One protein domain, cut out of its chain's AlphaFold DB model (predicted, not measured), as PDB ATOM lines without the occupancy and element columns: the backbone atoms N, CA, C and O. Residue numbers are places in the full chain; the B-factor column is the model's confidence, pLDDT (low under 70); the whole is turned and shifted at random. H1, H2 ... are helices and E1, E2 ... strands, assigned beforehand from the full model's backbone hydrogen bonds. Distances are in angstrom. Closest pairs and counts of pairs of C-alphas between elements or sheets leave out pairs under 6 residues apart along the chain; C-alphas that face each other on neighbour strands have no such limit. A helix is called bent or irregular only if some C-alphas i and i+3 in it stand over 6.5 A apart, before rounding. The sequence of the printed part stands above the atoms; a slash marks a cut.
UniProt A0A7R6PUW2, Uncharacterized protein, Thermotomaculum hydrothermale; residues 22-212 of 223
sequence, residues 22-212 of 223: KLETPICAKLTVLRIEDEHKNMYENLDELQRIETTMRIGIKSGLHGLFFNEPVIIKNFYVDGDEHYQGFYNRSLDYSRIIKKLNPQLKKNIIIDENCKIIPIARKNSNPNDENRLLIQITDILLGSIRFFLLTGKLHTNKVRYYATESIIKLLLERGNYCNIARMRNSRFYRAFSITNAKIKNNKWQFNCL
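What this domain is: This is residues 22 to 212 of the 223 residues of an uncharacterized protein of Thermotomaculum hydrothermale (UniProt A0A7R6PUW2). A strongly twisted sheet of E1, E4 and E5 has the long helix H1 over one face, and H3 packs on H1 and also on the strand E3 of a second, two-stranded sheet, E2 and E3. H4 reaches from that second sheet to E1 and crosses H5 nearly at right angles, while short H2 sits far from the middle. The printed part has 191 residues, with five named helices and five named strands in the order E1 H1 E2 H2 H3 E3 H4 H5 E4 E5. The larger sheet runs E1, E4, E5 and is mixed; E2 and E3 are parallel; the class is mixed, helices and strands. The whole is compact, with a radius of gyration of the C-alphas of 17.4 A and spans of 42 by 41 by 35 A.

How they stand to each other: Start at E1, residues 31 to 36, an edge strand parallel to E4, residues 195 to 203; N 33 and O 196 are 2.8 A apart. E4 forms a hairpin with antiparallel E5, residues 206 to 211; look at N 199 and O 210, 2.8 A. H1, residues 49 to 68, makes two layers with this sheet, a helix on one face: it lies over E1 and E4 at a height over the sheet of 9.0 A. E2, residues 74 to 82, bends by 63 degrees at residue 77; its parallel neighbour E3, residues 112 to 123, bends by 90 degrees at 116, and N 79 and O 119 are 2.9 A apart. Between them in the chain come H2, residues 84 to 91, and H3, residues 97 to 107, a strand-helix-strand unit, two parallel strands with helices between, with a right-handed crossover. H1, with residues 54 to 62 alone, touches H3 at a steep tilt of 41 degrees, the closest C-alphas being Arg 58 and Ile 100, 5.8 A. H2 and H1 are close but not clearly touching, Leu 50 and Tyr 91 having the closest C-alphas, 7.3 A. H4, residues 133 to 154, only grazes the three-stranded sheet with residues 141 to 149. With residues 143 to 151 alone it touches H5, residues 161 to 177, about perpendicular at 78 degrees; the closest C-alphas are Ser 147 and Thr 167, 4.6 A. Every O i to N i+4 pair is within hydrogen-bond range in H1, H2, H4 and H5, and 5 of 7 in H3, which is only just irregular: C-alphas 103 and 106 are 6.6 A apart.

Where its parts are: Find C-alpha 31 at (24.956, -41.049, 48.882), where E1 begins its 16.7 A. H1 spans 28.0 A, E2 22.3 A, H2 10.7 A, H3 15.8 A and E3 24.0 A. From C-alpha 133 at (27.209, -48.506, 63.737) H4 runs 30.3 A, then H5 23.0 A and E4 25.0 A; E5, 16.9 A, ends at C-alpha 211, (18.866, -37.211, 36.677).

The domain as a whole: The C-alphas of Glu 24 and Asn 46, the two farthest apart, are 48.6 A apart, and the printed part has no cut. The links E1 to H1 and H5 to E4 are long, and residues 126 to 133, of which 133 belongs to H4, stand free. Mean pLDDT of the printed part is 79.9; residues 22 to 27, 125 to 131, 153 to 186 and 190 to 191 are under 70.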
ATOM      1  N   LYS A  22      18.100 -38.862  67.395       56.72
ATOM      2  CA  LYS A  22      18.808 -37.649  66.995       56.72
ATOM      3  C   LYS A  22      20.283 -37.977  66.812       56.72
ATOM      4  O   LYS A  22      20.959 -38.349  67.764       56.72
ATOM      5  N   LEU A  23      20.789 -37.772  65.601       54.09
ATOM      6  CA  LEU A  23      22.227 -37.803  65.354       54.09
ATOM      7  C   LEU A  23      22.839 -36.491  65.850       54.09
ATOM      8  O   LEU A  23      22.544 -35.417  65.319       54.09
ATOM      9  N   GLU A  24      23.658 -36.562  66.895       52.94
ATOM     10  CA  GLU A  24      24.327 -35.381  67.454       52.94
ATOM     11  C   GLU A  24      25.541 -34.948  66.625       52.94
ATOM     12  O   GLU A  24      25.868 -33.757  66.581       52.94
ATOM     13  N   THR A  25      26.135 -35.900  65.901       57.00
ATOM     14  CA  THR A  25      27.304 -35.715  65.040       57.00
ATOM     15  C   THR A  25      26.921 -35.915  63.569       57.00
ATOM     16  O   THR A  25      26.181 -36.850  63.252       57.00
ATOM     17  N   PRO A  26      27.401 -35.065  62.639       63.00
ATOM     18  CA  PRO A  26      27.185 -35.277  61.214       63.00
ATOM     19  C   PRO A  26      27.786 -36.605  60.747       63.00
ATOM     20  O   PRO A  26      28.965 -36.868  60.966       63.00
ATOM     21  N   ILE A  27      26.995 -37.401  60.031       65.50
ATOM     22  CA  ILE A  27      27.502 -38.562  59.304       65.50
ATOM     23  C   ILE A  27      28.166 -38.024  58.032       65.50
ATOM     24  O   ILE A  27      27.482 -37.556  57.121       65.50
ATOM     25  N   CYS A  28      29.498 -38.037  57.978       72.19
ATOM     26  CA  CYS A  28      30.301 -37.588  56.831       72.19
ATOM     27  C   CYS A  28      30.241 -38.581  55.651       72.19
ATOM     28  O   CYS A  28      31.267 -38.989  55.114       72.19
ATOM     29  N   ALA A  29      29.034 -38.994  55.260       80.69
ATOM     30  CA  ALA A  29      28.790 -39.958  54.196       80.69
ATOM     31  C   ALA A  29      28.422 -39.274  52.874       80.69
ATOM     32  O   ALA A  29      27.886 -38.163  52.845       80.69
ATOM     33  N   LYS A  30      28.671 -39.985  51.770       86.06
ATOM     34  CA  LYS A  30      28.174 -39.628  50.439       86.06
ATOM     35  C   LYS A  30      27.129 -40.651  49.989       86.06
ATOM     36  O   LYS A  30      27.261 -41.832  50.295       86.06
ATOM     37  N   LEU A  31      26.103 -40.212  49.260       85.88
ATOM     38  CA  LEU A  31      24.956 -41.049  48.882       85.88
ATOM     39  C   LEU A  31      24.858 -41.236  47.364       85.88
ATOM     40  O   LEU A  31      24.796 -40.264  46.622       85.88
ATOM     41  N   THR A  32      24.758 -42.476  46.889       87.62
ATOM     42  CA  THR A  32      24.375 -42.759  45.495       87.62
ATOM     43  C   THR A  32      23.074 -43.538  45.467       87.62
ATOM     44  O   THR A  32      22.947 -44.547  46.152       87.62
ATOM     45  N   VAL A  33      22.136 -43.100  44.633       87.75
ATOM     46  CA  VAL A  33      20.909 -43.825  44.313       87.75
ATOM     47  C   VAL A  33      20.859 -44.062  42.812       87.75
ATOM     48  O   VAL A  33      20.946 -43.123  42.018       87.75
ATOM     49  N   LEU A  34      20.699 -45.327  42.436       89.81
ATOM     50  CA  LEU A  34      20.522 -45.768  41.060       89.81
ATOM     51  C   LEU A  34      19.177 -46.491  40.948       89.81
ATOM     52  O   LEU A  34      18.986 -47.524  41.583       89.81
ATOM     53  N   ARG A  35      18.260 -45.966  40.134       88.94
ATOM     54  CA  ARG A  35      17.001 -46.636  39.778       88.94
ATOM     55  C   ARG A  35      17.134 -47.242  38.386       88.94
ATOM     56  O   ARG A  35      17.495 -46.529  37.454       88.94
ATOM     57  N   ILE A  36      16.799 -48.520  38.241       90.88
ATOM     58  CA  ILE A  36      16.633 -49.159  36.931       90.88
ATOM     59  C   ILE A  36      15.196 -48.909  36.470       90.88
ATOM     60  O   ILE A  36      14.260 -49.405  37.088       90.88
ATOM     61  N   GLU A  37      15.020 -48.070  35.448       86.19
ATOM     62  CA  GLU A  37      13.704 -47.590  34.985       86.19
ATOM     63  C   GLU A  37      12.843 -48.724  34.414       86.19
ATOM     64  O   GLU A  37      11.626 -48.712  34.558       86.19
ATOM     65  N   ASP A  38      13.482 -49.702  33.777       85.88
ATOM     66  CA  ASP A  38      12.842 -50.769  33.015       85.88
ATOM     67  C   ASP A  38      12.929 -52.142  33.689       85.88
ATOM     68  O   ASP A  38      12.732 -53.138  33.005       85.88
ATOM     69  N   GLU A  39      13.237 -52.215  34.991       86.25
ATOM     70  CA  GLU A  39      13.315 -53.484  35.750       86.25
ATOM     71  C   GLU A  39      14.174 -54.548  35.041       86.25
ATOM     72  O   GLU A  39      13.824 -55.719  34.952       86.25
ATOM     73  N   HIS A  40      15.288 -54.111  34.443       89.44
ATOM     74  CA  HIS A  40      16.218 -54.966  33.702       89.44
ATOM     75  C   HIS A  40      15.617 -55.667  32.466       89.44
ATOM     76  O   HIS A  40      16.252 -56.582  31.935       89.44
ATOM     77  N   LYS A  41      14.451 -55.232  31.960       85.56
ATOM     78  CA  LYS A  41      13.783 -55.811  30.774       85.56
ATOM     79  C   LYS A  41      14.691 -55.859  29.548       85.56
ATOM     80  O   LYS A  41      14.723 -56.870  28.861       85.56
ATOM     81  N   ASN A  42      15.471 -54.803  29.313       84.31
ATOM     82  CA  ASN A  42      16.384 -54.713  28.167       84.31
ATOM     83  C   ASN A  42      17.837 -55.081  28.518       84.31
ATOM     84  O   ASN A  42      18.765 -54.755  27.771       84.31
ATOM     85  N   MET A  43      18.075 -55.691  29.684       85.31
ATOM     86  CA  MET A  43      19.424 -56.023  30.127       85.31
ATOM     87  C   MET A  43      19.831 -57.408  29.651       85.31
ATOM     88  O   MET A  43      19.356 -58.386  30.209       85.31
ATOM     89  N   TYR A  44      20.754 -57.436  28.682       82.38
ATOM     90  CA  TYR A  44      21.552 -58.585  28.231       82.38
ATOM     91  C   TYR A  44      20.822 -59.937  28.321       82.38
ATOM     92  O   TYR A  44      20.789 -60.569  29.375       82.38
ATOM     93  N   GLU A  45      20.283 -60.408  27.197       78.81
ATOM     94  CA  GLU A  45      19.423 -61.602  27.126       78.81
ATOM     95  C   GLU A  45      20.043 -62.871  27.736       78.81
ATOM     96  O   GLU A  45      19.327 -63.722  28.248       78.81
ATOM     97  N   ASN A  46      21.373 -62.973  27.742       86.75
ATOM     98  CA  ASN A  46      22.115 -64.114  28.270       86.75
ATOM     99  C   ASN A  46      22.336 -64.100  29.794       86.75
ATOM    100  O   ASN A  46      23.007 -64.996  30.306       86.75
ATOM    101  N   LEU A  47      21.849 -63.086  30.513       88.88
ATOM    102  CA  LEU A  47      21.958 -63.012  31.969       88.88
ATOM    103  C   LEU A  47      20.656 -63.436  32.642       88.88
ATOM    104  O   LEU A  47      19.584 -62.915  32.309       88.88
ATOM    105  N   ASP A  48      20.782 -64.294  33.655       89.94
ATOM    106  CA  ASP A  48      19.702 -64.534  34.612       89.94
ATOM    107  C   ASP A  48      19.407 -63.269  35.444       89.94
ATOM    108  O   ASP A  48      20.199 -62.321  35.490       89.94
ATOM    109  N   GLU A  49      18.242 -63.225  36.086       88.94
ATOM    110  CA  GLU A  49      17.787 -62.050  36.838       88.94
ATOM    111  C   GLU A  49      18.758 -61.652  37.960       88.94
ATOM    112  O   GLU A  49      19.101 -60.475  38.105       88.94
ATOM    113  N   LEU A  50      19.304 -62.624  38.695       91.00
ATOM    114  CA  LEU A  50      20.256 -62.349  39.767       91.00
ATOM    115  C   LEU A  50      21.590 -61.812  39.219       91.00
ATOM    116  O   LEU A  50      22.169 -60.881  39.776       91.00
ATOM    117  N   GLN A  51      22.045 -62.289  38.062       92.31
ATOM    118  CA  GLN A  51      23.197 -61.738  37.345       92.31
ATOM    119  C   GLN A  51      22.945 -60.322  36.816       92.31
ATOM    120  O   GLN A  51      23.887 -59.518  36.743       92.31
ATOM    121  N   ARG A  52      21.703 -59.984  36.446       92.31
ATOM    122  CA  ARG A  52      21.306 -58.606  36.106       92.31
ATOM    123  C   ARG A  52      21.367 -57.710  37.343       92.31
ATOM    124  O   ARG A  52      21.907 -56.605  37.260       92.31
ATOM    125  N   ILE A  53      20.925 -58.197  38.505       91.44
ATOM    126  CA  ILE A  53      21.046 -57.500  39.799       91.44
ATOM    127  C   ILE A  53      22.519 -57.264  40.163       91.44
ATOM    128  O   ILE A  53      22.907 -56.119  40.395       91.44
ATOM    129  N   GLU A  54      23.371 -58.293  40.114       92.69
ATOM    130  CA  GLU A  54      24.822 -58.182  40.353       92.69
ATOM    131  C   GLU A  54      25.485 -57.173  39.397       92.69
ATOM    132  O   GLU A  54      26.335 -56.363  39.785       92.69
ATOM    133  N   THR A  55      25.078 -57.192  38.125       93.12
ATOM    134  CA  THR A  55      25.574 -56.261  37.104       93.12
ATOM    135  C   THR A  55      25.171 -54.826  37.427       93.12
ATOM    136  O   THR A  55      26.021 -53.932  37.367       93.12
ATOM    137  N   THR A  56      23.914 -54.606  37.811       92.94
ATOM    138  CA  THR A  56      23.408 -53.308  38.268       92.94
ATOM    139  C   THR A  56      24.139 -52.827  39.514       92.94
ATOM    140  O   THR A  56      24.582 -51.679  39.541       92.94
ATOM    141  N   MET A  57      24.346 -53.694  40.509       92.00
ATOM    142  CA  MET A  57      25.074 -53.364  41.734       92.00
ATOM    143  C   MET A  57      26.488 -52.873  41.412       92.00
ATOM    144  O   MET A  57      26.890 -51.797  41.853       92.00
ATOM    145  N   ARG A  58      27.216 -53.586  40.541       93.69
ATOM    146  CA  ARG A  58      28.545 -53.168  40.065       93.69
ATOM    147  C   ARG A  58      28.520 -51.790  39.392       93.69
ATOM    148  O   ARG A  58      29.405 -50.973  39.639       93.69
ATOM    149  N   ILE A  59      27.540 -51.529  38.523       92.94
ATOM    150  CA  ILE A  59      27.402 -50.237  37.826       92.94
ATOM    151  C   ILE A  59      27.063 -49.109  38.810       92.94
ATOM    152  O   ILE A  59      27.634 -48.019  38.713       92.94
ATOM    153  N   GLY A  60      26.200 -49.371  39.792       92.25
ATOM    154  CA  GLY A  60      25.872 -48.437  40.868       92.25
ATOM    155  C   GLY A  60      27.094 -48.082  41.712       92.25
ATOM    156  O   GLY A  60      27.412 -46.903  41.852       92.25
ATOM    157  N   ILE A  61      27.843 -49.086  42.173       93.44
ATOM    158  CA  ILE A  61      29.070 -48.883  42.957       93.44
ATOM    159  C   ILE A  61      30.093 -48.078  42.149       93.44
ATOM    160  O   ILE A  61      30.576 -47.047  42.612       93.44
ATOM    161  N   LYS A  62      30.386 -48.493  40.909       94.25
ATOM    162  CA  LYS A  62      31.347 -47.797  40.040       94.25
ATOM    163  C   LYS A  62      30.958 -46.338  39.809       94.25
ATOM    164  O   LYS A  62      31.806 -45.452  39.911       94.25
ATOM    165  N   SER A  63      29.694 -46.084  39.467       90.56
ATOM    166  CA  SER A  63      29.222 -44.732  39.159       90.56
ATOM    167  C   SER A  63      29.273 -43.820  40.386       90.56
ATOM    168  O   SER A  63      29.776 -42.700  40.279       90.56
ATOM    169  N   GLY A  64      28.862 -44.320  41.556       91.12
ATOM    170  CA  GLY A  64      28.967 -43.604  42.825       91.12
ATOM    171  C   GLY A  64      30.412 -43.271  43.185       91.12
ATOM    172  O   GLY A  64      30.738 -42.109  43.416       91.12
ATOM    173  N   LEU A  65      31.307 -44.259  43.132       93.44
ATOM    174  CA  LEU A  65      32.729 -44.068  43.418       93.44
ATOM    175  C   LEU A  65      33.364 -43.024  42.485       93.44
ATOM    176  O   LEU A  65      33.971 -42.055  42.938       93.44
ATOM    177  N   HIS A  66      33.168 -43.166  41.173       92.12
ATOM    178  CA  HIS A  66      33.778 -42.278  40.181       92.12
ATOM    179  C   HIS A  66      33.213 -40.857  40.200       92.12
ATOM    180  O   HIS A  66      33.935 -39.907  39.880       92.12
ATOM    181  N   GLY A  67      31.918 -40.723  40.489       88.56
ATOM    182  CA  GLY A  67      31.220 -39.444  40.508       88.56
ATOM    183  C   GLY A  67      31.477 -38.668  41.794       88.56
ATOM    184  O   GLY A  67      31.810 -37.484  41.741       88.56
ATOM    185  N   LEU A  68      31.349 -39.341  42.938       88.44
ATOM    186  CA  LEU A  68      31.409 -38.711  44.254       88.44
ATOM    187  C   LEU A  68      32.848 -38.512  44.747       88.44
ATOM    188  O   LEU A  68      33.096 -37.554  45.471       88.44
ATOM    189  N   PHE A  69      33.807 -39.337  44.313       90.25
ATOM    190  CA  PHE A  69      35.230 -39.235  44.683       90.25
ATOM    191  C   PHE A  69      36.126 -38.926  43.481       90.25
ATOM    192  O   PHE A  69      37.240 -39.417  43.357       90.25
ATOM    193  N   PHE A  70      35.637 -38.110  42.549       85.62
ATOM    194  CA  PHE A  70      36.280 -37.861  41.253       85.62
ATOM    195  C   PHE A  70      37.782 -37.515  41.308       85.62
ATOM    196  O   PHE A  70      38.504 -37.974  40.428       85.62
ATOM    197  N   ASN A  71      38.220 -36.738  42.308       84.69
ATOM    198  CA  ASN A  71      39.621 -36.342  42.541       84.69
ATOM    199  C   ASN A  71      40.075 -36.618  43.985       84.69
ATOM    200  O   ASN A  71      41.118 -36.133  44.411       84.69
ATOM    201  N   GLU A  72      39.275 -37.347  44.759       88.69
ATOM    202  CA  GLU A  72      39.581 -37.642  46.157       88.69
ATOM    203  C   GLU A  72      40.186 -39.047  46.226       88.69
ATOM    204  O   GLU A  72      39.569 -39.980  45.702       88.69
ATOM    205  N   PRO A  73      41.383 -39.229  46.809       93.00
ATOM    206  CA  PRO A  73      41.928 -40.557  47.019       93.00
ATOM    207  C   PRO A  73      41.090 -41.291  48.068       93.00
ATOM    208  O   PRO A  73      40.865 -40.773  49.161       93.00
ATOM    209  N   VAL A  74      40.625 -42.494  47.739       93.81
ATOM    210  CA  VAL A  74      39.841 -43.326  48.656       93.81
ATOM    211  C   VAL A  74      40.322 -44.766  48.662       93.81
ATOM    212  O   VAL A  74      40.633 -45.342  47.618       93.81
ATOM    213  N   ILE A  75      40.334 -45.349  49.859       95.38
ATOM    214  CA  ILE A  75      40.616 -46.764  50.087       95.38
ATOM    215  C   ILE A  75      39.345 -47.398  50.644       95.38
ATOM    216  O   ILE A  75      38.869 -47.029  51.718       95.38
ATOM    217  N   ILE A  76      38.787 -48.347  49.903       94.38
ATOM    218  CA  ILE A  76      37.593 -49.085  50.292       94.38
ATOM    219  C   ILE A  76      38.033 -50.243  51.175       94.38
ATOM    220  O   ILE A  76      38.658 -51.190  50.699       94.38
ATOM    221  N   LYS A  77      37.703 -50.149  52.464       93.44
ATOM    222  CA  LYS A  77      38.048 -51.171  53.454       93.44
ATOM    223  C   LYS A  77      37.078 -52.337  53.448       93.44
ATOM    224  O   LYS A  77      37.531 -53.462  53.424       93.44
ATOM    225  N   ASN A  78      35.770 -52.100  53.429       91.25
ATOM    226  CA  ASN A  78      34.761 -53.162  53.425       91.25
ATOM    227  C   ASN A  78      33.535 -52.730  52.619       91.25
ATOM    228  O   ASN A  78      33.246 -51.535  52.512       91.25
ATOM    229  N   PHE A  79      32.793 -53.709  52.108       90.50
ATOM    230  CA  PHE A  79      31.437 -53.520  51.602       90.50
ATOM    231  C   PHE A  79      30.449 -54.145  52.579       90.50
ATOM    232  O   PHE A  79      30.582 -55.314  52.931       90.50
ATOM    233  N   TYR A  80      29.436 -53.383  52.970       89.06
ATOM    234  CA  TYR A  80      28.326 -53.877  53.777       89.06
ATOM    235  C   TYR A  80      27.090 -53.995  52.892       89.06
ATOM    236  O   TYR A  80      26.772 -53.054  52.159       89.06
ATOM    237  N   VAL A  81      26.433 -55.152  52.920       87.81
ATOM    238  CA  VAL A  81      25.310 -55.469  52.027       87.81
ATOM    239  C   VAL A  81      24.092 -55.841  52.861       87.81
ATOM    240  O   VAL A  81      24.180 -56.680  53.750       87.81
ATOM    241  N   ASP A  82      22.962 -55.203  52.579       86.44
ATOM    242  CA  ASP A  82      21.666 -55.502  53.193       86.44
ATOM    243  C   ASP A  82      20.813 -56.344  52.238       86.44
ATOM    244  O   ASP A  82      20.877 -56.161  51.017       86.44
ATOM    245  N   GLY A  83      19.999 -57.240  52.795       81.44
ATOM    246  CA  GLY A  83      18.997 -58.004  52.056       81.44
ATOM    247  C   GLY A  83      19.525 -59.162  51.205       81.44
ATOM    248  O   GLY A  83      18.793 -59.640  50.339       81.44
ATOM    249  N   ASP A  84      20.758 -59.630  51.420       82.88
ATOM    250  CA  ASP A  84      21.294 -60.786  50.684       82.88
ATOM    251  C   ASP A  84      20.505 -62.074  50.971       82.88
ATOM    252  O   ASP A  84      20.315 -62.921  50.098       82.88
ATOM    253  N   GLU A  85      19.948 -62.177  52.180       82.25
ATOM    254  CA  GLU A  85      19.078 -63.275  52.587       82.25
ATOM    255  C   GLU A  85      17.827 -63.407  51.707       82.25
ATOM    256  O   GLU A  85      17.281 -64.503  51.565       82.25
ATOM    257  N   HIS A  86      17.378 -62.313  51.082       82.44
ATOM    258  CA  HIS A  86      16.243 -62.351  50.169       82.44
ATOM    259  C   HIS A  86      16.598 -63.126  48.899       82.44
ATOM    260  O   HIS A  86      15.783 -63.916  48.423       82.44
ATOM    261  N   TYR A  87      17.818 -62.978  48.377       85.38
ATOM    262  CA  TYR A  87      18.213 -63.675  47.155       85.38
ATOM    263  C   TYR A  87      18.346 -65.179  47.370       85.38
ATOM    264  O   TYR A  87      17.937 -65.950  46.503       85.38
ATOM    265  N   GLN A  88      18.803 -65.604  48.550       82.81
ATOM    266  CA  GLN A  88      18.858 -67.023  48.892       82.81
ATOM    267  C   GLN A  88      17.470 -67.680  48.838       82.81
ATOM    268  O   GLN A  88      17.351 -68.792  48.336       82.81
ATOM    269  N   GLY A  89      16.421 -66.999  49.316       81.31
ATOM    270  CA  GLY A  89      15.054 -67.531  49.308       81.31
ATOM    271  C   GLY A  89      14.395 -67.570  47.924       81.31
ATOM    272  O   GLY A  89      13.647 -68.498  47.640       81.31
ATOM    273  N   PHE A  90      14.669 -66.582  47.063       84.25
ATOM    274  CA  PHE A  90      14.049 -66.483  45.732       84.25
ATOM    275  C   PHE A  90      14.839 -67.192  44.621       84.25
ATOM    276  O   PHE A  90      14.240 -67.753  43.708       84.25
ATOM    277  N   TYR A  91      16.172 -67.179  44.691       87.06
ATOM    278  CA  TYR A  91      17.068 -67.657  43.629       87.06
ATOM    279  C   TYR A  91      17.942 -68.844  44.056       87.06
ATOM    280  O   TYR A  91      18.808 -69.268  43.291       87.06
ATOM    281  N   ASN A  92      17.751 -69.374  45.271       86.81
ATOM    282  CA  ASN A  92      18.534 -70.471  45.857       86.81
ATOM    283  C   ASN A  92      20.048 -70.206  45.967       86.81
ATOM    284  O   ASN A  92      20.826 -71.137  46.183       86.81
ATOM    285  N   ARG A  93      20.482 -68.944  45.846       89.19
ATOM    286  CA  ARG A  93      21.872 -68.514  46.050       89.19
ATOM    287  C   ARG A  93      21.958 -67.042  46.470       89.19
ATOM    288  O   ARG A  93      21.135 -66.232  46.047       89.19
ATOM    289  N   SER A  94      23.005 -66.693  47.213       88.38
ATOM    290  CA  SER A  94      23.434 -65.307  47.456       88.38
ATOM    291  C   SER A  94      24.005 -64.634  46.200       88.38
ATOM    292  O   SER A  94      24.310 -65.281  45.186       88.38
ATOM    293  N   LEU A  95      24.197 -63.316  46.289       88.31
ATOM    294  CA  LEU A  95      24.951 -62.547  45.299       88.31
ATOM    295  C   LEU A  95      26.394 -63.060  45.163       88.31
ATOM    296  O   LEU A  95      27.091 -63.285  46.154       88.31
ATOM    297  N   ASP A  96      26.893 -63.167  43.927       90.69
ATOM    298  CA  ASP A  96      28.306 -63.475  43.682       90.69
ATOM    299  C   ASP A  96      29.179 -62.220  43.857       90.69
ATOM    300  O   ASP A  96      29.588 -61.523  42.918       90.69
ATOM    301  N   TYR A  97      29.475 -61.932  45.116       88.75
ATOM    302  CA  TYR A  97      30.347 -60.852  45.558       88.75
ATOM    303  C   TYR A  97      31.740 -60.892  44.931       88.75
ATOM    304  O   TYR A  97      32.278 -59.855  44.530       88.75
ATOM    305  N   SER A  98      32.307 -62.091  44.777       88.19
ATOM    306  CA  SER A  98      33.620 -62.273  44.160       88.19
ATOM    307  C   SER A  98      33.603 -61.818  42.704       88.19
ATOM    308  O   SER A  98      34.494 -61.084  42.272       88.19
ATOM    309  N   ARG A  99      32.573 -62.194  41.941       89.19
ATOM    310  CA  ARG A  99      32.376 -61.738  40.560       89.19
ATOM    311  C   ARG A  99      32.174 -60.228  40.481       89.19
ATOM    312  O   ARG A  99      32.742 -59.607  39.578       89.19
ATOM    313  N   ILE A 100      31.398 -59.635  41.390       91.00
ATOM    314  CA  ILE A 100      31.183 -58.180  41.436       91.00
ATOM    315  C   ILE A 100      32.523 -57.458  41.607       91.00
ATOM    316  O   ILE A 100      32.860 -56.615  40.772       91.00
ATOM    317  N   ILE A 101      33.318 -57.825  42.619       91.06
ATOM    318  CA  ILE A 101      34.594 -57.163  42.929       91.06
ATOM    319  C   ILE A 101      35.655 -57.422  41.861       91.06
ATOM    320  O   ILE A 101      36.254 -56.463  41.369       91.06
ATOM    321  N   LYS A 102      35.834 -58.676  41.418       91.88
ATOM    322  CA  LYS A 102      36.787 -59.025  40.347       91.88
ATOM    323  C   LYS A 102      36.520 -58.237  39.067       91.88
ATOM    324  O   LYS A 102      37.455 -57.813  38.396       91.88
ATOM    325  N   LYS A 103      35.246 -58.004  38.728       93.00
ATOM    326  CA  LYS A 103      34.870 -57.199  37.557       93.00
ATOM    327  C   LYS A 103      34.896 -55.692  37.819       93.00
ATOM    328  O   LYS A 103      35.008 -54.944  36.849       93.00
ATOM    329  N   LEU A 104      34.723 -55.240  39.061       94.31
ATOM    330  CA  LEU A 104      34.729 -53.825  39.444       94.31
ATOM    331  C   LEU A 104      36.148 -53.258  39.479       94.31
ATOM    332  O   LEU A 104      36.393 -52.243  38.834       94.31
ATOM    333  N   ASN A 105      37.060 -53.922  40.194       93.75
ATOM    334  CA  ASN A 105      38.403 -53.426  40.497       93.75
ATOM    335  C   ASN A 105      39.186 -52.914  39.268       93.75
ATOM    336  O   ASN A 105      39.608 -51.760  39.285       93.75
ATOM    337  N   PRO A 106      39.302 -53.662  38.147       95.19
ATOM    338  CA  PRO A 106      40.050 -53.188  36.975       95.19
ATOM    339  C   PRO A 106      39.401 -51.989  36.265       95.19
ATOM    340  O   PRO A 106      40.009 -51.389  35.384       95.19
ATOM    341  N   GLN A 107      38.155 -51.645  36.602       95.00
ATOM    342  CA  GLN A 107      37.440 -50.507  36.026       95.00
ATOM    343  C   GLN A 107      37.512 -49.248  36.892       95.00
ATOM    344  O   GLN A 107      36.955 -48.223  36.478       95.00
ATOM    345  N   LEU A 108      38.107 -49.332  38.085       95.25
ATOM    346  CA  LEU A 108      38.233 -48.206  38.999       95.25
ATOM    347  C   LEU A 108      39.327 -47.242  38.532       95.25
ATOM    348  O   LEU A 108      40.330 -47.628  37.933       95.25
ATOM    349  N   LYS A 109      39.123 -45.949  38.792       94.12
ATOM    350  CA  LYS A 109      40.167 -44.938  38.584       94.12
ATOM    351  C   LYS A 109      41.316 -45.146  39.574       94.12
ATOM    352  O   LYS A 109      41.096 -45.603  40.686       94.12
ATOM    353  N   LYS A 110      42.520 -44.693  39.207       94.56
ATOM    354  CA  LYS A 110      43.750 -44.825  40.017       94.56
ATOM    355  C   LYS A 110      43.640 -44.278  41.448       94.56
ATOM    356  O   LYS A 110      44.368 -44.727  42.320       94.56
ATOM    357  N   ASN A 111      42.762 -43.304  41.687       94.75
ATOM    358  CA  ASN A 111      42.547 -42.710  43.007       94.75
ATOM    359  C   ASN A 111      41.575 -43.512  43.893       94.75
ATOM    360  O   ASN A 111      41.284 -43.083  45.003       94.75
ATOM    361  N   ILE A 112      41.037 -44.633  43.414       96.62
ATOM    362  CA  ILE A 112      40.056 -45.454  44.125       96.62
ATOM    363  C   ILE A 112      40.624 -46.861  44.224       96.62
ATOM    364  O   ILE A 112      40.755 -47.555  43.218       96.62
ATOM    365  N   ILE A 113      40.962 -47.271  45.440       95.81
ATOM    366  CA  ILE A 113      41.638 -48.537  45.712       95.81
ATOM    367  C   ILE A 113      40.714 -49.399  46.567       95.81
ATOM    368  O   ILE A 113      40.145 -48.916  47.544       95.81
ATOM    369  N   ILE A 114      40.554 -50.672  46.208       94.81
ATOM    370  CA  ILE A 114      39.955 -51.673  47.096       94.81
ATOM    371  C   ILE A 114      41.095 -52.295  47.895       94.81
ATOM    372  O   ILE A 114      42.076 -52.746  47.305       94.81
ATOM    373  N   ASP A 115      40.978 -52.270  49.220       94.31
ATOM    374  CA  ASP A 115      41.964 -52.874  50.113       94.31
ATOM    375  C   ASP A 115      42.108 -54.377  49.830       94.31
ATOM    376  O   ASP A 115      41.125 -55.054  49.530       94.31
ATOM    377  N   GLU A 116      43.321 -54.914  49.934       89.69
ATOM    378  CA  GLU A 116      43.571 -56.344  49.705       89.69
ATOM    379  C   GLU A 116      42.817 -57.237  50.702       89.69
ATOM    380  O   GLU A 116      42.386 -58.334  50.352       89.69
ATOM    381  N   ASN A 117      42.583 -56.732  51.918       91.12
ATOM    382  CA  ASN A 117      41.847 -57.416  52.974       91.12
ATOM    383  C   ASN A 117      40.358 -57.051  52.965       91.12
ATOM    384  O   ASN A 117      39.660 -57.281  53.957       91.12
ATOM    385  N   CYS A 118      39.866 -56.452  51.874       90.62
ATOM    386  CA  CYS A 118      38.491 -56.000  51.792       90.62
ATOM    387  C   CYS A 118      37.509 -57.162  51.896       90.62
ATOM    388  O   CYS A 118      37.559 -58.119  51.120       90.62
ATOM    389  N   LYS A 119      36.577 -57.058  52.849       88.25
ATOM    390  CA  LYS A 119      35.517 -58.046  53.046       88.25
ATOM    391  C   LYS A 119      34.190 -57.521  52.526       88.25
ATOM    392  O   LYS A 119      33.904 -56.324  52.586       88.25
ATOM    393  N   ILE A 120      33.362 -58.451  52.061       87.38
ATOM    394  CA  ILE A 120      31.941 -58.205  51.833       87.38
ATOM    395  C   ILE A 120      31.178 -58.838  52.986       87.38
ATOM    396  O   ILE A 120      31.333 -60.026  53.256       87.38
ATOM    397  N   ILE A 121      30.416 -58.013  53.694       87.06
ATOM    398  CA  ILE A 121      29.791 -58.345  54.968       87.06
ATOM    399  C   ILE A 121      28.278 -58.166  54.806       87.06
ATOM    400  O   ILE A 121      27.791 -57.031  54.816       87.06
ATOM    401  N   PRO A 122      27.523 -59.263  54.634       84.44
ATOM    402  CA  PRO A 122      26.071 -59.226  54.714       84.44
ATOM    403  C   PRO A 122      25.637 -58.839  56.131       84.44
ATOM    404  O   PRO A 122      26.108 -59.423  57.109       84.44
ATOM    405  N   ILE A 123      24.742 -57.863  56.258       81.31
ATOM    406  CA  ILE A 123      24.211 -57.417  57.547       81.31
ATOM    407  C   ILE A 123      22.785 -57.937  57.700       81.31
ATOM    408  O   ILE A 123      21.846 -57.414  57.109       81.31
ATOM    409  N   ALA A 124      22.621 -58.969  58.527       71.25
ATOM    410  CA  ALA A 124      21.309 -59.520  58.839       71.25
ATOM    411  C   ALA A 124      20.530 -58.594  59.789       71.25
ATOM    412  O   ALA A 124      21.012 -58.210  60.863       71.25
ATOM    413  N   ARG A 125      19.273 -58.301  59.439       66.44
ATOM    414  CA  ARG A 125      18.398 -57.407  60.222       66.44
ATOM    415  C   ARG A 125      17.941 -57.993  61.564       66.44
ATOM    416  O   ARG A 125      17.649 -57.238  62.485       66.44
ATOM    417  N   LYS A 126      17.850 -59.326  61.678       60.50
ATOM    418  CA  LYS A 126      17.206 -60.007  62.821       60.50
ATOM    419  C   LYS A 126      18.132 -60.336  64.003       60.50
ATOM    420  O   LYS A 126      17.625 -60.456  65.109       60.50
ATOM    421  N   ASN A 127      19.451 -60.429  63.802       54.19
ATOM    422  CA  ASN A 127      20.377 -61.002  64.802       54.19
ATOM    423  C   ASN A 127      21.571 -60.097  65.168       54.19
ATOM    424  O   ASN A 127      22.540 -60.561  65.762       54.19
ATOM    425  N   SER A 128      21.541 -58.819  64.796       57.28
ATOM    426  CA  SER A 128      22.649 -57.885  65.024       57.28
ATOM    427  C   SER A 128      22.431 -57.027  66.273       57.28
ATOM    428  O   SER A 128      21.300 -56.680  66.619       57.28
ATOM    429  N   ASN A 129      23.524 -56.657  66.945       65.50
ATOM    430  CA  ASN A 129      23.511 -55.717  68.066       65.50
ATOM    431  C   ASN A 129      22.868 -54.384  67.615       65.50
ATOM    432  O   ASN A 129      23.306 -53.824  66.609       65.50
ATOM    433  N   PRO A 130      21.841 -53.854  68.309       62.28
ATOM    434  CA  PRO A 130      21.222 -52.574  67.952       62.28
ATOM    435  C   PRO A 130      22.190 -51.380  68.022       62.28
ATOM    436  O   PRO A 130      21.933 -50.366  67.383       62.28
ATOM    437  N   ASN A 131      23.309 -51.511  68.741       65.44
ATOM    438  CA  ASN A 131      24.364 -50.497  68.825       65.44
ATOM    439  C   ASN A 131      25.468 -50.664  67.762       65.44
ATOM    440  O   ASN A 131      26.488 -49.985  67.837       65.44
ATOM    441  N   ASP A 132      25.312 -51.570  66.792       74.06
ATOM    442  CA  ASP A 132      26.247 -51.693  65.668       74.06
ATOM    443  C   ASP A 132      26.105 -50.490  64.718       74.06
ATOM    444  O   ASP A 132      25.066 -50.289  64.080       74.06
ATOM    445  N   GLU A 133      27.166 -49.690  64.601       76.75
ATOM    446  CA  GLU A 133      27.209 -48.506  63.737       76.75
ATOM    447  C   GLU A 133      26.941 -48.837  62.259       76.75
ATOM    448  O   GLU A 133      26.305 -48.048  61.553       76.75
ATOM    449  N   ASN A 134      27.363 -50.014  61.780       79.12
ATOM    450  CA  ASN A 134      27.128 -50.431  60.395       79.12
ATOM    451  C   ASN A 134      25.643 -50.707  60.152       79.12
ATOM    452  O   ASN A 134      25.095 -50.323  59.115       79.12
ATOM    453  N   ARG A 135      24.968 -51.324  61.131       76.44
ATOM    454  CA  ARG A 135      23.517 -51.530  61.094       76.44
ATOM    455  C   ARG A 135      22.794 -50.191  61.079       76.44
ATOM    456  O   ARG A 135      21.908 -50.002  60.247       76.44
ATOM    457  N   LEU A 136      23.187 -49.259  61.948       76.94
ATOM    458  CA  LEU A 136      22.598 -47.923  61.980       76.94
ATOM    459  C   LEU A 136      22.732 -47.232  60.615       76.94
ATOM    460  O   LEU A 136      21.759 -46.677  60.107       76.94
ATOM    461  N   LEU A 137      23.903 -47.315  59.976       78.31
ATOM    462  CA  LEU A 137      24.131 -46.731  58.653       78.31
ATOM    463  C   LEU A 137      23.250 -47.368  57.565       78.31
ATOM    464  O   LEU A 137      22.714 -46.656  56.710       78.31
ATOM    465  N   ILE A 138      23.060 -48.689  57.601       81.12
ATOM    466  CA  ILE A 138      22.164 -49.401  56.678       81.12
ATOM    467  C   ILE A 138      20.710 -48.986  56.892       81.12
ATOM    468  O   ILE A 138      20.026 -48.652  55.927       81.12
ATOM    469  N   GLN A 139      20.241 -48.930  58.138       76.81
ATOM    470  CA  GLN A 139      18.865 -48.525  58.427       76.81
ATOM    471  C   GLN A 139      18.617 -47.059  58.035       76.81
ATOM    472  O   GLN A 139      17.568 -46.731  57.479       76.81
ATOM    473  N   ILE A 140      19.600 -46.175  58.248       77.38
ATOM    474  CA  ILE A 140      19.558 -44.799  57.737       77.38
ATOM    475  C   ILE A 140      19.455 -44.808  56.209       77.38
ATOM    476  O   ILE A 140      18.636 -44.080  55.652       77.38
ATOM    477  N   THR A 141      20.237 -45.644  55.526       81.38
ATOM    478  CA  THR A 141      20.198 -45.766  54.061       81.38
ATOM    479  C   THR A 141      18.827 -46.237  53.561       81.38
ATOM    480  O   THR A 141      18.310 -45.652  52.610       81.38
ATOM    481  N   ASP A 142      18.199 -47.216  54.221       80.19
ATOM    482  CA  ASP A 142      16.855 -47.712  53.880       80.19
ATOM    483  C   ASP A 142      15.781 -46.625  54.048       80.19
ATOM    484  O   ASP A 142      14.963 -46.400  53.152       80.19
ATOM    485  N   ILE A 143      15.832 -45.859  55.145       76.94
ATOM    486  CA  ILE A 143      14.934 -44.714  55.364       76.94
ATOM    487  C   ILE A 143      15.143 -43.650  54.283       76.94
ATOM    488  O   ILE A 143      14.165 -43.180  53.697       76.94
ATOM    489  N   LEU A 144      16.397 -43.288  53.982       78.88
ATOM    490  CA  LEU A 144      16.715 -42.307  52.943       78.88
ATOM    491  C   LEU A 144      16.188 -42.760  51.576       78.88
ATOM    492  O   LEU A 144      15.555 -41.976  50.867       78.88
ATOM    493  N   LEU A 145      16.397 -44.029  51.215       81.75
ATOM    494  CA  LEU A 145      15.900 -44.608  49.970       81.75
ATOM    495  C   LEU A 145      14.367 -44.620  49.930       81.75
ATOM    496  O   LEU A 145      13.770 -44.232  48.923       81.75
ATOM    497  N   GLY A 146      13.722 -45.002  51.033       78.50
ATOM    498  CA  GLY A 146      12.272 -44.971  51.193       78.50
ATOM    499  C   GLY A 146      11.695 -43.567  51.015       78.50
ATOM    500  O   GLY A 146      10.694 -43.402  50.317       78.50
ATOM    501  N   SER A 147      12.355 -42.556  51.575       76.50
ATOM    502  CA  SER A 147      11.998 -41.145  51.432       76.50
ATOM    503  C   SER A 147      12.204 -40.613  50.012       76.50
ATOM    504  O   SER A 147      11.332 -39.929  49.481       76.50
ATOM    505  N   ILE A 148      13.311 -40.969  49.352       78.31
ATOM    506  CA  ILE A 148      13.563 -40.626  47.942       78.31
ATOM    507  C   ILE A 148      12.487 -41.245  47.046       78.31
ATOM    508  O   ILE A 148      11.905 -40.547  46.215       78.31
ATOM    509  N   ARG A 149      12.177 -42.532  47.249       78.06
ATOM    510  CA  ARG A 149      11.105 -43.240  46.537       78.06
ATOM    511  C   ARG A 149       9.763 -42.543  46.741       78.06
ATOM    512  O   ARG A 149       9.032 -42.302  45.788       78.06
ATOM    513  N   PHE A 150       9.450 -42.201  47.982       75.31
ATOM    514  CA  PHE A 150       8.200 -41.551  48.335       75.31
ATOM    515  C   PHE A 150       8.056 -40.175  47.668       75.31
ATOM    516  O   PHE A 150       7.048 -39.922  47.005       75.31
ATOM    517  N   PHE A 151       9.085 -39.328  47.756       72.94
ATOM    518  CA  PHE A 151       9.075 -37.992  47.163       72.94
ATOM    519  C   PHE A 151       9.047 -38.001  45.634       72.94
ATOM    520  O   PHE A 151       8.249 -37.287  45.031       72.94
ATOM    521  N   LEU A 152       9.926 -38.785  45.006       71.44
ATOM    522  CA  LEU A 152      10.125 -38.720  43.558       71.44
ATOM    523  C   LEU A 152       9.134 -39.578  42.782       71.44
ATOM    524  O   LEU A 152       8.832 -39.226  41.645       71.44
ATOM    525  N   LEU A 153       8.663 -40.688  43.361       68.44
ATOM    526  CA  LEU A 153       7.852 -41.671  42.636       68.44
ATOM    527  C   LEU A 153       6.383 -41.678  43.060       68.44
ATOM    528  O   LEU A 153       5.528 -41.998  42.249       68.44
ATOM    529  N   THR A 154       6.062 -41.354  44.319       66.31
ATOM    530  CA  THR A 154       4.673 -41.499  44.805       66.31
ATOM    531  C   THR A 154       3.931 -40.183  44.988       66.31
ATOM    532  O   THR A 154       2.708 -40.176  44.914       66.31
ATOM    533  N   GLY A 155       4.634 -39.080  45.271       58.50
ATOM    534  CA  GLY A 155       4.043 -37.747  45.460       58.50
ATOM    535  C   GLY A 155       3.083 -37.591  46.653       58.50
ATOM    536  O   GLY A 155       2.596 -36.491  46.891       58.50
ATOM    537  N   LYS A 156       2.801 -38.648  47.428       57.81
ATOM    538  CA  LYS A 156       1.754 -38.660  48.462       57.81
ATOM    539  C   LYS A 156       2.315 -38.440  49.863       57.81
ATOM    540  O   LYS A 156       2.420 -39.396  50.615       57.81
ATOM    541  N   LEU A 157       2.604 -37.197  50.247       56.78
ATOM    542  CA  LEU A 157       3.305 -36.838  51.496       56.78
ATOM    543  C   LEU A 157       2.642 -37.270  52.834       56.78
ATOM    544  O   LEU A 157       3.284 -37.173  53.874       56.78
ATOM    545  N   HIS A 158       1.416 -37.802  52.869       53.72
ATOM    546  CA  HIS A 158       0.568 -37.639  54.065       53.72
ATOM    547  C   HIS A 158       0.249 -38.877  54.929       53.72
ATOM    548  O   HIS A 158      -0.472 -38.724  55.910       53.72
ATOM    549  N   THR A 159       0.769 -40.083  54.661       58.03
ATOM    550  CA  THR A 159       0.309 -41.286  55.408       58.03
ATOM    551  C   THR A 159       1.230 -41.781  56.526       58.03
ATOM    552  O   THR A 159       0.780 -42.520  57.396       58.03
ATOM    553  N   ASN A 160       2.506 -41.381  56.564       63.97
ATOM    554  CA  ASN A 160       3.440 -41.814  57.610       63.97
ATOM    555  C   ASN A 160       4.329 -40.644  58.054       63.97
ATOM    556  O   ASN A 160       5.181 -40.192  57.292       63.97
ATOM    557  N   LYS A 161       4.143 -40.172  59.297       63.78
ATOM    558  CA  LYS A 161       4.851 -39.003  59.856       63.78
ATOM    559  C   LYS A 161       6.376 -39.156  59.833       63.78
ATOM    560  O   LYS A 161       7.074 -38.191  59.549       63.78
ATOM    561  N   VAL A 162       6.901 -40.356  60.082       61.59
ATOM    562  CA  VAL A 162       8.350 -40.625  60.058       61.59
ATOM    563  C   VAL A 162       8.890 -40.473  58.646       61.59
ATOM    564  O   VAL A 162       9.840 -39.724  58.415       61.59
ATOM    565  N   ARG A 163       8.236 -41.132  57.681       62.72
ATOM    566  CA  ARG A 163       8.594 -40.996  56.266       62.72
ATOM    567  C   ARG A 163       8.453 -39.556  55.814       62.72
ATOM    568  O   ARG A 163       9.309 -39.106  55.070       62.72
ATOM    569  N   TYR A 164       7.439 -38.832  56.281       67.19
ATOM    570  CA  TYR A 164       7.260 -37.414  55.996       67.19
ATOM    571  C   TYR A 164       8.440 -36.576  56.495       67.19
ATOM    572  O   TYR A 164       9.030 -35.869  55.693       67.19
ATOM    573  N   TYR A 165       8.860 -36.693  57.760       67.56
ATOM    574  CA  TYR A 165       9.982 -35.899  58.286       67.56
ATOM    575  C   TYR A 165      11.332 -36.255  57.655       67.56
ATOM    576  O   TYR A 165      12.106 -35.359  57.311       67.56
ATOM    577  N   ALA A 166      11.617 -37.545  57.460       65.19
ATOM    578  CA  ALA A 166      12.818 -37.973  56.741       65.19
ATOM    579  C   ALA A 166      12.801 -37.462  55.290       65.19
ATOM    580  O   ALA A 166      13.804 -36.950  54.786       65.19
ATOM    581  N   THR A 167      11.631 -37.517  54.651       66.25
ATOM    582  CA  THR A 167      11.415 -36.989  53.306       66.25
ATOM    583  C   THR A 167      11.595 -35.481  53.267       66.25
ATOM    584  O   THR A 167      12.340 -35.017  52.426       66.25
ATOM    585  N   GLU A 168      11.019 -34.715  54.188       68.06
ATOM    586  CA  GLU A 168      11.182 -33.262  54.302       68.06
ATOM    587  C   GLU A 168      12.658 -32.846  54.375       68.06
ATOM    588  O   GLU A 168      13.085 -31.931  53.673       68.06
ATOM    589  N   SER A 169      13.471 -33.535  55.182       66.38
ATOM    590  CA  SER A 169      14.907 -33.242  55.284       66.38
ATOM    591  C   SER A 169      15.664 -33.539  53.984       66.38
ATOM    592  O   SER A 169      16.559 -32.781  53.603       66.38
ATOM    593  N   ILE A 170      15.295 -34.613  53.278       68.25
ATOM    594  CA  ILE A 170      15.857 -34.947  51.964       68.25
ATOM    595  C   ILE A 170      15.368 -33.965  50.897       68.25
ATOM    596  O   ILE A 170      16.174 -33.461  50.127       68.25
ATOM    597  N   ILE A 171      14.078 -33.638  50.876       65.19
ATOM    598  CA  ILE A 171      13.462 -32.653  49.990       65.19
ATOM    599  C   ILE A 171      14.159 -31.314  50.152       65.19
ATOM    600  O   ILE A 171      14.565 -30.745  49.155       65.19
ATOM    601  N   LYS A 172      14.378 -30.818  51.372       65.25
ATOM    602  CA  LYS A 172      15.110 -29.558  51.587       65.25
ATOM    603  C   LYS A 172      16.535 -29.641  51.054       65.25
ATOM    604  O   LYS A 172      17.008 -28.730  50.378       65.25
ATOM    605  N   LEU A 173      17.216 -30.765  51.264       66.19
ATOM    606  CA  LEU A 173      18.547 -30.993  50.702       66.19
ATOM    607  C   LEU A 173      18.538 -31.016  49.155       66.19
ATOM    608  O   LEU A 173      19.440 -30.453  48.535       66.19
ATOM    609  N   LEU A 174      17.504 -31.586  48.535       66.62
ATOM    610  CA  LEU A 174      17.335 -31.722  47.082       66.62
ATOM    611  C   LEU A 174      16.675 -30.514  46.384       66.62
ATOM    612  O   LEU A 174      16.891 -30.305  45.198       66.62
ATOM    613  N   LEU A 175      15.866 -29.715  47.072       60.75
ATOM    614  CA  LEU A 175      15.183 -28.537  46.528       60.75
ATOM    615  C   LEU A 175      15.965 -27.262  46.840       60.75
ATOM    616  O   LEU A 175      16.222 -26.460  45.946       60.75
ATOM    617  N   GLU A 176      16.398 -27.074  48.090       57.31
ATOM    618  CA  GLU A 176      17.063 -25.837  48.510       57.31
ATOM    619  C   GLU A 176      18.554 -25.860  48.150       57.31
ATOM    620  O   GLU A 176      19.106 -24.875  47.640       57.31
ATOM    621  N   ARG A 177      19.238 -26.990  48.392       53.72
ATOM    622  CA  ARG A 177      20.709 -27.060  48.296       53.72
ATOM    623  C   ARG A 177      21.211 -27.620  46.975       53.72
ATOM    624  O   ARG A 177      22.088 -26.998  46.371       53.72
ATOM    625  N   GLY A 178      20.648 -28.718  46.490       54.16
ATOM    626  CA  GLY A 178      21.060 -29.323  45.229       54.16
ATOM    627  C   GLY A 178      19.930 -29.395  44.232       54.16
ATOM    628  O   GLY A 178      19.322 -30.443  44.135       54.16
ATOM    629  N   ASN A 179      19.729 -28.314  43.472       52.34
ATOM    630  CA  ASN A 179      18.805 -28.170  42.341       52.34
ATOM    631  C   ASN A 179      19.119 -29.181  41.206       52.34
ATOM    632  O   ASN A 179      19.601 -28.806  40.138       52.34
ATOM    633  N   TYR A 180      18.964 -30.463  41.549       52.41
ATOM    634  CA  TYR A 180      19.222 -31.782  40.957       52.41
ATOM    635  C   TYR A 180      20.411 -32.019  40.016       52.41
ATOM    636  O   TYR A 180      20.898 -33.142  39.936       52.41
ATOM    637  N   CYS A 181      20.920 -31.003  39.327       51.41
ATOM    638  CA  CYS A 181      22.044 -31.121  38.405       51.41
ATOM    639  C   CYS A 181      22.943 -29.844  38.418       51.41
ATOM    640  O   CYS A 181      23.847 -29.712  37.594       51.41
ATOM    641  N   ASN A 182      22.756 -28.894  39.356       55.97
ATOM    642  CA  ASN A 182      23.512 -27.625  39.393       55.97
ATOM    643  C   ASN A 182      24.826 -27.699  40.206       55.97
ATOM    644  O   ASN A 182      25.027 -27.015  41.213       55.97
ATOM    645  N   ILE A 183      25.738 -28.550  39.727       61.31
ATOM    646  CA  ILE A 183      27.075 -28.799  40.292       61.31
ATOM    647  C   ILE A 183      27.893 -27.500  40.435       61.31
ATOM    648  O   ILE A 183      28.668 -27.364  41.381       61.31
ATOM    649  N   ALA A 184      27.707 -26.534  39.527       60.22
ATOM    650  CA  ALA A 184      28.459 -25.279  39.494       60.22
ATOM    651  C   ALA A 184      28.214 -24.404  40.733       60.22
ATOM    652  O   ALA A 184      29.174 -23.959  41.359       60.22
ATOM    653  N   ARG A 185      26.949 -24.235  41.146       63.00
ATOM    654  CA  ARG A 185      26.587 -23.461  42.350       63.00
ATOM    655  C   ARG A 185      27.172 -24.068  43.627       63.00
ATOM    656  O   ARG A 185      27.439 -23.363  44.594       63.00
ATOM    657  N   MET A 186      27.354 -25.385  43.638       66.25
ATOM    658  CA  MET A 186      27.760 -26.127  44.827       66.25
ATOM    659  C   MET A 186      29.271 -26.301  44.950       66.25
ATOM    660  O   MET A 186      29.683 -26.855  45.956       66.25
ATOM    661  N   ARG A 187      30.092 -25.837  43.992       72.25
ATOM    662  CA  ARG A 187      31.550 -26.091  43.948       72.25
ATOM    663  C   ARG A 187      32.292 -25.801  45.254       72.25
ATOM    664  O   ARG A 187      33.162 -26.576  45.624       72.25
ATOM    665  N   ASN A 188      31.902 -24.740  45.962       72.31
ATOM    666  CA  ASN A 188      32.526 -24.330  47.228       72.31
ATOM    667  C   ASN A 188      31.730 -24.780  48.469       72.31
ATOM    668  O   ASN A 188      31.996 -24.339  49.582       72.31
ATOM    669  N   SER A 189      30.705 -25.617  48.292       70.06
ATOM    670  CA  SER A 189      29.862 -26.122  49.374       70.06
ATOM    671  C   SER A 189      30.307 -27.516  49.803       70.06
ATOM    672  O   SER A 189      30.658 -28.343  48.968       70.06
ATOM    673  N   ARG A 190      30.130 -27.844  51.089       64.75
ATOM    674  CA  ARG A 190      30.269 -29.221  51.608       64.75
ATOM    675  C   ARG A 190      29.367 -30.251  50.914       64.75
ATOM    676  O   ARG A 190      29.548 -31.446  51.088       64.75
ATOM    677  N   PHE A 191      28.358 -29.788  50.175       69.31
ATOM    678  CA  PHE A 191      27.451 -30.641  49.411       69.31
ATOM    679  C   PHE A 191      27.925 -30.899  47.974       69.31
ATOM    680  O   PHE A 191      27.256 -31.627  47.239       69.31
ATOM    681  N   TYR A 192      29.053 -30.314  47.551       74.31
ATOM    682  CA  TYR A 192      29.650 -30.594  46.250       74.31
ATOM    683  C   TYR A 192      29.904 -32.092  46.106       74.31
ATOM    684  O   TYR A 192      30.703 -32.659  46.845       74.31
ATOM    685  N   ARG A 193      29.206 -32.742  45.165       77.19
ATOM    686  CA  ARG A 193      29.319 -34.192  44.933       77.19
ATOM    687  C   ARG A 193      29.098 -35.036  46.200       77.19
ATOM    688  O   ARG A 193      29.666 -36.114  46.328       77.19
ATOM    689  N   ALA A 194      28.262 -34.562  47.126       79.00
ATOM    690  CA  ALA A 194      27.885 -35.324  48.317       79.00
ATOM    691  C   ALA A 194      26.811 -36.382  48.020       79.00
ATOM    692  O   ALA A 194      26.667 -37.344  48.770       79.00
ATOM    693  N   PHE A 195      26.059 -36.227  46.929       81.81
ATOM    694  CA  PHE A 195      25.071 -37.214  46.516       81.81
ATOM    695  C   PHE A 195      24.874 -37.269  44.997       81.81
ATOM    696  O   PHE A 195      25.154 -36.303  44.285       81.81
ATOM    697  N   SER A 196      24.376 -38.405  44.512       81.69
ATOM    698  CA  SER A 196      23.954 -38.645  43.130       81.69
ATOM    699  C   SER A 196      22.658 -39.449  43.130       81.69
ATOM    700  O   SER A 196      22.564 -40.455  43.829       81.69
ATOM    701  N   ILE A 197      21.659 -39.023  42.354       83.50
ATOM    702  CA  ILE A 197      20.374 -39.720  42.226       83.50
ATOM    703  C   ILE A 197      20.041 -39.831  40.738       83.50
ATOM    704  O   ILE A 197      19.774 -38.835  40.062       83.50
ATOM    705  N   THR A 198      20.097 -41.056  40.222       84.56
ATOM    706  CA  THR A 198      20.163 -41.323  38.783       84.56
ATOM    707  C   THR A 198      19.166 -42.402  38.368       84.56
ATOM    708  O   THR A 198      19.079 -43.454  38.996       84.56
ATOM    709  N   ASN A 199      18.454 -42.157  37.271       87.56
ATOM    710  CA  ASN A 199      17.765 -43.178  36.490       87.56
ATOM    711  C   ASN A 199      18.731 -43.812  35.505       87.56
ATOM    712  O   ASN A 199      19.477 -43.101  34.829       87.56
ATOM    713  N   ALA A 200      18.655 -45.126  35.371       90.75
ATOM    714  CA  ALA A 200      19.399 -45.871  34.387       90.75
ATOM    715  C   ALA A 200      18.512 -46.855  33.632       90.75
ATOM    716  O   ALA A 200      17.576 -47.432  34.182       90.75
ATOM    717  N   LYS A 201      18.841 -47.041  32.359       92.06
ATOM    718  CA  LYS A 201      18.268 -48.071  31.496       92.06
ATOM    719  C   LYS A 201      19.277 -48.494  30.451       92.06
ATOM    720  O   LYS A 201      20.245 -47.772  30.188       92.06
ATOM    721  N   ILE A 202      19.031 -49.636  29.828       90.38
ATOM    722  CA  ILE A 202      19.790 -50.060  28.657       90.38
ATOM    723  C   ILE A 202      18.984 -49.713  27.407       90.38
ATOM    724  O   ILE A 202      17.825 -50.086  27.269       90.38
ATOM    725  N   LYS A 203      19.610 -48.975  26.490       88.75
ATOM    726  CA  LYS A 203      19.074 -48.690  25.156       88.75
ATOM    727  C   LYS A 203      20.175 -48.957  24.139       88.75
ATOM    728  O   LYS A 203      21.279 -48.433  24.283       88.75
ATOM    729  N   ASN A 204      19.885 -49.773  23.128       88.19
ATOM    730  CA  ASN A 204      20.849 -50.187  22.100       88.19
ATOM    731  C   ASN A 204      22.135 -50.786  22.714       88.19
ATOM    732  O   ASN A 204      23.242 -50.354  22.392       88.19
ATOM    733  N   ASN A 205      21.984 -51.721  23.664       85.81
ATOM    734  CA  ASN A 205      23.076 -52.379  24.405       85.81
ATOM    735  C   ASN A 205      24.023 -51.441  25.179       85.81
ATOM    736  O   ASN A 205      25.108 -51.850  25.599       85.81
ATOM    737  N   LYS A 206      23.619 -50.187  25.409       89.06
ATOM    738  CA  LYS A 206      24.394 -49.196  26.159       89.06
ATOM    739  C   LYS A 206      23.606 -48.680  27.352       89.06
ATOM    740  O   LYS A 206      22.412 -48.397  27.253       89.06
ATOM    741  N   TRP A 207      24.309 -48.517  28.467       89.50
ATOM    742  CA  TRP A 207      23.781 -47.844  29.645       89.50
ATOM    743  C   TRP A 207      23.529 -46.367  29.344       89.50
ATOM    744  O   TRP A 207      24.422 -45.657  28.881       89.50
ATOM    745  N   GLN A 208      22.316 -45.912  29.631       90.50
ATOM    746  CA  GLN A 208      21.926 -44.510  29.593       90.50
ATOM    747  C   GLN A 208      21.576 -44.056  31.002       90.50
ATOM    748  O   GLN A 208      20.871 -44.768  31.713       90.50
ATOM    749  N   PHE A 209      22.053 -42.873  31.381       87.94
ATOM    750  CA  PHE A 209      21.879 -42.306  32.714       87.94
ATOM    751  C   PHE A 209      21.231 -40.930  32.615       87.94
ATOM    752  O   PHE A 209      21.644 -40.122  31.788       87.94
ATOM    753  N   ASN A 210      20.251 -40.650  33.471       83.62
ATOM    754  CA  ASN A 210      19.590 -39.347  33.557       83.62
ATOM    755  C   ASN A 210      19.338 -38.969  35.023       83.62
ATOM    756  O   ASN A 210      19.121 -39.853  35.849       83.62
ATOM    757  N   CYS A 211      19.308 -37.670  35.350       76.69
ATOM    758  CA  CYS A 211      18.866 -37.211  36.677       76.69
ATOM    759  C   CYS A 211      17.445 -37.774  36.941       76.69
ATOM    760  O   CYS A 211      16.559 -37.619  36.092       76.69
ATOM    761  N   LEU A 212      17.221 -38.438  38.085       73.06
ATOM    762  CA  LEU A 212      15.880 -38.896  38.477       73.06
ATOM    763  C   LEU A 212      14.997 -37.661  38.708       73.06
ATOM    764  O   LEU A 212      15.353 -36.777  39.483       73.06
TER     765      LEU A 212